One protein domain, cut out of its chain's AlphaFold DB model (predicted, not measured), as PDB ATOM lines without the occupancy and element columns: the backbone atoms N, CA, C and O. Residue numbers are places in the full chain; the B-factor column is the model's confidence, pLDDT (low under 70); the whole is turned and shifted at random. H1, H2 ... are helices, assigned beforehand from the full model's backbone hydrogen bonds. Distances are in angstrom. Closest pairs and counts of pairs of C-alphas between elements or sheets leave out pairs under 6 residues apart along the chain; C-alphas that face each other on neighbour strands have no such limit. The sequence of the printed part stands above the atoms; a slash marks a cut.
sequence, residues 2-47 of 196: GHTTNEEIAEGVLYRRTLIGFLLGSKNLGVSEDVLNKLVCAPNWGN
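This is residues 2 to 47 of the 196 residues of an uncharacterized protein of Candidatus Parcubacteria bacterium (UniProt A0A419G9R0). A thirteen-residue helix, H1, lies along a thin, loosely folded strip; after it a loop, residues 25 to 32, folds back, and the short helix H2 packs at a slant on the last part of H1, residues 20 to 24. The loop residues 25 to 30 stick out at one end, a tail before H1 reaches out at the other, and the stretch after H2 runs back toward that tail. The printed part has 46 residues with two named helices, H1 then H2, and no named strand. The class is all helix, though under half of the residues, 20 of 46, are in named elements. The whole is loose, with a radius of gyration of the C-alphas of 12.8 A, and its outline is a rod of 41 by 17 by 10 A, to whose length the first tail adds.

H1, residues 12 to 24, touches H2, residues 33 to 39, with residues 20 to 24 alone. Their closest C-alphas, those of Ile 20 and Leu 36, are 6.4 A apart. The two run opposite ways at a steep tilt of 52 degrees. In H1 and H2 every O i to N i+4 pair is within hydrogen-bond range.

H1 runs 18.0 A from C-alpha 12 at (-45.046, 12.082, -25.404) to C-alpha 24. H2 is 9.8 A from first to last C-alpha and ends with C-alpha 39 at (-50.040, 24.054, -31.146).

The two C-alphas farthest apart, those of Gly 2 and Gly 30, are 41.5 A apart. The printed part has no cut, and the link from H1 to H2, eight residues, is short. Residues 25 to 30 of it stand free. The mean pLDDT of the printed part is 72.6, and the model's confidence is low, under 70, in residues 2 to 11 and 43 to 47.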
ATOM      1  N   GLY A   2     -31.551   0.989 -14.422       31.62
ATOM      2  CA  GLY A   2     -32.759   0.954 -15.245       31.62
ATOM      3  C   GLY A   2     -33.079   2.361 -15.734       31.62
ATOM      4  O   GLY A   2     -33.200   3.273 -14.918       31.62
ATOM      5  N   HIS A   3     -33.171   2.542 -17.046       34.00
ATOM      6  CA  HIS A   3     -33.763   3.741 -17.623       34.00
ATOM      7  C   HIS A   3     -35.244   3.738 -17.212       34.00
ATOM      8  O   HIS A   3     -35.976   2.811 -17.548       34.00
ATOM      9  N   THR A   4     -35.679   4.719 -16.417       40.47
ATOM     10  CA  THR A   4     -37.076   4.849 -15.949       40.47
ATOM     11  C   THR A   4     -38.052   5.220 -17.064       40.47
ATOM     12  O   THR A   4     -39.252   5.249 -16.831       40.47
ATOM     13  N   THR A   5     -37.553   5.466 -18.272       43.25
ATOM     14  CA  THR A   5     -38.349   5.603 -19.488       43.25
ATOM     15  C   THR A   5     -37.843   4.581 -20.496       43.25
ATOM     16  O   THR A   5     -36.647   4.506 -20.778       43.25
ATOM     17  N   ASN A   6     -38.751   3.747 -20.999       41.97
ATOM     18  CA  ASN A   6     -38.462   2.916 -22.154       41.97
ATOM     19  C   ASN A   6     -38.339   3.867 -23.352       41.97
ATOM     20  O   ASN A   6     -39.337   4.462 -23.750       41.97
ATOM     21  N   GLU A   7     -37.126   4.058 -23.882       50.50
ATOM     22  CA  GLU A   7     -36.852   5.003 -24.980       50.50
ATOM     23  C   GLU A   7     -37.683   4.700 -26.245       50.50
ATOM     24  O   GLU A   7     -37.859   5.574 -27.093       50.50
ATOM     25  N   GLU A   8     -38.247   3.490 -26.338       47.44
ATOM     26  CA  GLU A   8     -39.110   3.031 -27.429       47.44
ATOM     27  C   GLU A   8     -40.612   3.300 -27.208       47.44
ATOM     28  O   GLU A   8     -41.390   3.251 -28.162       47.44
ATOM     29  N   ILE A   9     -41.052   3.625 -25.985       52.03
ATOM     30  CA  ILE A   9     -42.456   3.957 -25.695       52.03
ATOM     31  C   ILE A   9     -42.574   5.474 -25.573       52.03
ATOM     32  O   ILE A   9     -42.220   6.074 -24.561       52.03
ATOM     33  N   ALA A  10     -43.090   6.113 -26.624       60.72
ATOM     34  CA  ALA A  10     -43.294   7.554 -26.677       60.72
ATOM     35  C   ALA A  10     -44.419   8.009 -25.719       60.72
ATOM     36  O   ALA A  10     -45.536   8.320 -26.141       60.72
ATOM     37  N   GLU A  11     -44.106   8.128 -24.422       68.06
ATOM     38  CA  GLU A  11     -44.957   8.776 -23.407       68.06
ATOM     39  C   GLU A  11     -45.396  10.189 -23.830       68.06
ATOM     40  O   GLU A  11     -46.397  10.708 -23.342       68.06
ATOM     41  N   GLY A  12     -44.698  10.802 -24.793       70.12
ATOM     42  CA  GLY A  12     -45.046  12.082 -25.404       70.12
ATOM     43  C   GLY A  12     -46.506  12.191 -25.851       70.12
ATOM     44  O   GLY A  12     -47.097  13.259 -25.702       70.12
ATOM     45  N   VAL A  13     -47.125  11.108 -26.341       76.88
ATOM     46  CA  VAL A  13     -48.556  11.118 -26.708       76.88
ATOM     47  C   VAL A  13     -49.442  11.276 -25.468       76.88
ATOM     48  O   VAL A  13     -50.419  12.030 -25.499       76.88
ATOM     49  N   LEU A  14     -49.079  10.618 -24.363       79.00
ATOM     50  CA  LEU A  14     -49.772  10.742 -23.082       79.00
ATOM     51  C   LEU A  14     -49.569  12.139 -22.490       79.00
ATOM     52  O   LEU A  14     -50.551  12.776 -22.117       79.00
ATOM     53  N   TYR A  15     -48.339  12.665 -22.485       77.19
ATOM     54  CA  TYR A  15     -48.057  14.027 -22.015       77.19
ATOM     55  C   TYR A  15     -48.791  15.088 -22.833       77.19
ATOM     56  O   TYR A  15     -49.407  15.980 -22.252       77.19
ATOM     57  N   ARG A  16     -48.799  14.971 -24.169       83.81
ATOM     58  CA  ARG A  16     -49.565  15.858 -25.057       83.81
ATOM     59  C   ARG A  16     -51.044  15.848 -24.691       83.81
ATOM     60  O   ARG A  16     -51.637  16.908 -24.523       83.81
ATOM     61  N   ARG A  17     -51.639  14.659 -24.563       85.50
ATOM     62  CA  ARG A  17     -53.058  14.509 -24.221       85.50
ATOM     63  C   ARG A  17     -53.371  15.115 -22.851       85.50
ATOM     64  O   ARG A  17     -54.356  15.834 -22.722       85.50
ATOM     65  N   THR A  18     -52.523  14.868 -21.856       87.88
ATOM     66  CA  THR A  18     -52.670  15.424 -20.505       87.88
ATOM     67  C   THR A  18     -52.556  16.950 -20.504       87.88
ATOM     68  O   THR A  18     -53.397  17.621 -19.912       87.88
ATOM     69  N   LEU A  19     -51.572  17.513 -21.214       85.06
ATOM     70  CA  LEU A  19     -51.382  18.960 -21.321       85.06
ATOM     71  C   LEU A  19     -52.557  19.645 -22.031       85.06
ATOM     72  O   LEU A  19     -53.055  20.650 -21.534       85.06
ATOM     73  N   ILE A  20     -53.043  19.089 -23.148       90.38
ATOM     74  CA  ILE A  20     -54.244  19.601 -23.830       90.38
ATOM     75  C   ILE A  20     -55.444  19.581 -22.876       90.38
ATOM     76  O   ILE A  20     -56.150  20.579 -22.778       90.38
ATOM     77  N   GLY A  21     -55.633  18.495 -22.119       90.06
ATOM     78  CA  GLY A  21     -56.691  18.404 -21.112       90.06
ATOM     79  C   GLY A  21     -56.601  19.501 -20.044       90.06
ATOM     80  O   GLY A  21     -57.604  20.144 -19.740       90.06
ATOM     81  N   PHE A  22     -55.403  19.771 -19.516       90.44
ATOM     82  CA  PHE A  22     -55.198  20.862 -18.556       90.44
ATOM     83  C   PHE A  22     -55.468  22.243 -19.158       90.44
ATOM     84  O   PHE A  22     -56.094  23.080 -18.509       90.44
ATOM     85  N   LEU A  23     -55.024  22.485 -20.394       89.75
ATOM     86  CA  LEU A  23     -55.213  23.764 -21.077       89.75
ATOM     87  C   LEU A  23     -56.685  24.019 -21.426       89.75
ATOM     88  O   LEU A  23     -57.155  25.137 -21.235       89.75
ATOM     89  N   LEU A  24     -57.429  22.990 -21.842       88.75
ATOM     90  CA  LEU A  24     -58.881  23.069 -22.054       88.75
ATOM     91  C   LEU A  24     -59.652  23.314 -20.754       88.75
ATOM     92  O   LEU A  24     -60.655  24.021 -20.751       88.75
ATOM     93  N   GLY A  25     -59.177  22.752 -19.640       86.81
ATOM     94  CA  GLY A  25     -59.748  22.992 -18.314       86.81
ATOM     95  C   GLY A  25     -59.440  24.381 -17.740       86.81
ATOM     96  O   GLY A  25     -60.043  24.779 -16.741       86.81
ATOM     97  N   SER A  26     -58.513  25.130 -18.344       86.94
ATOM     98  CA  SER A  26     -58.140  26.465 -17.883       86.94
ATOM     99  C   SER A  26     -59.183  27.502 -18.301       86.94
ATOM    100  O   SER A  26     -59.306  27.853 -19.475       86.94
ATOM    101  N   LYS A  27     -59.899  28.061 -17.316       74.12
ATOM    102  CA  LYS A  27     -60.973  29.053 -17.523       74.12
ATOM    103  C   LYS A  27     -60.525  30.339 -18.229       74.12
ATOM    104  O   LYS A  27     -61.368  31.056 -18.755       74.12
ATOM    105  N   ASN A  28     -59.222  30.624 -18.242       80.19
ATOM    106  CA  ASN A  28     -58.674  31.901 -18.700       80.19
ATOM    107  C   ASN A  28     -58.000  31.825 -20.074       80.19
ATOM    108  O   ASN A  28     -57.605  32.861 -20.598       80.19
ATOM    109  N   LEU A  29     -57.817  30.629 -20.648       80.19
ATOM    110  CA  LEU A  29     -57.037  30.493 -21.881       80.19
ATOM    111  C   LEU A  29     -57.860  30.881 -23.118       80.19
ATOM    112  O   LEU A  29     -57.329  31.499 -24.030       80.19
ATOM    113  N   GLY A  30     -59.152  30.531 -23.152       80.94
ATOM    114  CA  GLY A  30     -60.054  30.882 -24.259       80.94
ATOM    115  C   GLY A  30     -59.691  30.259 -25.616       80.94
ATOM    116  O   GLY A  30     -60.174  30.718 -26.646       80.94
ATOM    117  N   VAL A  31     -58.841  29.227 -25.636       85.00
ATOM    118  CA  VAL A  31     -58.359  28.572 -26.863       85.00
ATOM    119  C   VAL A  31     -59.169  27.305 -27.136       85.00
ATOM    120  O   VAL A  31     -59.414  26.514 -26.226       85.00
ATOM    121  N   SER A  32     -59.572  27.090 -28.393       88.69
ATOM    122  CA  SER A  32     -60.301  25.883 -28.792       88.69
ATOM    123  C   SER A  32     -59.403  24.644 -28.830       88.69
ATOM    124  O   SER A  32     -58.193  24.727 -29.054       88.69
ATOM    125  N   GLU A  33     -60.014  23.468 -28.677       88.06
ATOM    126  CA  GLU A  33     -59.315  22.184 -28.781       88.06
ATOM    127  C   GLU A  33     -58.599  22.012 -30.129       88.06
ATOM    128  O   GLU A  33     -57.466  21.539 -30.163       88.06
ATOM    129  N   ASP A  34     -59.200  22.464 -31.231       88.06
ATOM    130  CA  ASP A  34     -58.577  22.424 -32.559       88.06
ATOM    131  C   ASP A  34     -57.288  23.245 -32.634       88.06
ATOM    132  O   ASP A  34     -56.307  22.825 -33.254       88.06
ATOM    133  N   VAL A  35     -57.272  24.421 -32.002       85.38
ATOM    134  CA  VAL A  35     -56.074  25.265 -31.948       85.38
ATOM    135  C   VAL A  35     -55.021  24.607 -31.058       85.38
ATOM    136  O   VAL A  35     -53.870  24.483 -31.472       85.38
ATOM    137  N   LEU A  36     -55.403  24.085 -29.889       86.19
ATOM    138  CA  LEU A  36     -54.480  23.360 -29.010       86.19
ATOM    139  C   LEU A  36     -53.900  22.109 -29.675       86.19
ATOM    140  O   LEU A  36     -52.713  21.835 -29.526       86.19
ATOM    141  N   ASN A  37     -54.692  21.381 -30.463       82.94
ATOM    142  CA  ASN A  37     -54.219  20.208 -31.191       82.94
ATOM    143  C   ASN A  37     -53.161  20.550 -32.251       82.94
ATOM    144  O   ASN A  37     -52.290  19.718 -32.512       82.94
ATOM    145  N   LYS A  38     -53.219  21.755 -32.832       79.94
ATOM    146  CA  LYS A  38     -52.215  22.273 -33.777       79.94
ATOM    147  C   LYS A  38     -50.968  22.820 -33.079       79.94
ATOM    148  O   LYS A  38     -49.883  22.738 -33.644       79.94
ATOM    149  N   LEU A  39     -51.123  23.390 -31.882       78.56
ATOM    150  CA  LEU A  39     -50.040  24.054 -31.146       78.56
ATOM    151  C   LEU A  39     -49.252  23.113 -30.226       78.56
ATOM    152  O   LEU A  39     -48.057  23.313 -30.019       78.56
ATOM    153  N   VAL A  40     -49.901  22.094 -29.661       76.69
ATOM    154  CA  VAL A  40     -49.282  21.145 -28.731       76.69
ATOM    155  C   VAL A  40     -48.935  19.862 -29.479       76.69
ATOM    156  O   VAL A  40     -49.815  19.124 -29.927       76.69
ATOM    157  N   CYS A  41     -47.644  19.555 -29.574       71.75
ATOM    158  CA  CYS A  41     -47.128  18.386 -30.285       71.75
ATOM    159  C   CYS A  41     -46.399  17.433 -29.332       71.75
ATOM    160  O   CYS A  41     -45.730  17.867 -28.396       71.75
ATOM    161  N   ALA A  42     -46.515  16.129 -29.589       70.94
ATOM    162  CA  ALA A  42     -45.722  15.110 -28.912       70.94
ATOM    163  C   ALA A  42     -44.385  14.940 -29.654       70.94
ATOM    164  O   ALA A  42     -44.385  14.924 -30.887       70.94
ATOM    165  N   PRO A  43     -43.248  14.807 -28.955       60.34
ATOM    166  CA  PRO A  43     -41.980  14.519 -29.611       60.34
ATOM    167  C   PRO A  43     -41.998  13.114 -30.235       60.34
ATOM    168  O   PRO A  43     -42.312  12.130 -29.569       60.34
ATOM    169  N   ASN A  44     -41.610  13.019 -31.511       59.69
ATOM    170  CA  ASN A  44     -41.528  11.748 -32.248       59.69
ATOM    171  C   ASN A  44     -40.363  10.846 -31.792       59.69
ATOM    172  O   ASN A  44     -40.339   9.671 -32.136       59.69
ATOM    173  N   TRP A  45     -39.395  11.388 -31.047       57.88
ATOM    174  CA  TRP A  45     -38.146  10.712 -30.665       57.88
ATOM    175  C   TRP A  45     -37.975  10.645 -29.140       57.88
ATOM    176  O   TRP A  45     -36.906  10.953 -28.608       57.88
ATOM    177  N   GLY A  46     -39.054  10.305 -28.427       63.06
ATOM    178  CA  GLY A  46     -39.058  10.206 -26.966       63.06
ATOM    179  C   GLY A  46     -38.586  11.505 -26.310       63.06
ATOM    180  O   GLY A  46     -39.178  12.565 -26.502       63.06
ATOM    181  N   ASN A  47     -37.475  11.432 -25.579       61.25
ATOM    182  CA  ASN A  47     -36.920  12.554 -24.815       61.25
ATOM    183  C   ASN A  47     -36.155  13.563 -25.698       61.25
ATOM    184  O   ASN A  47     -35.723  14.609 -25.211       61.25
TER     185      ASN A  47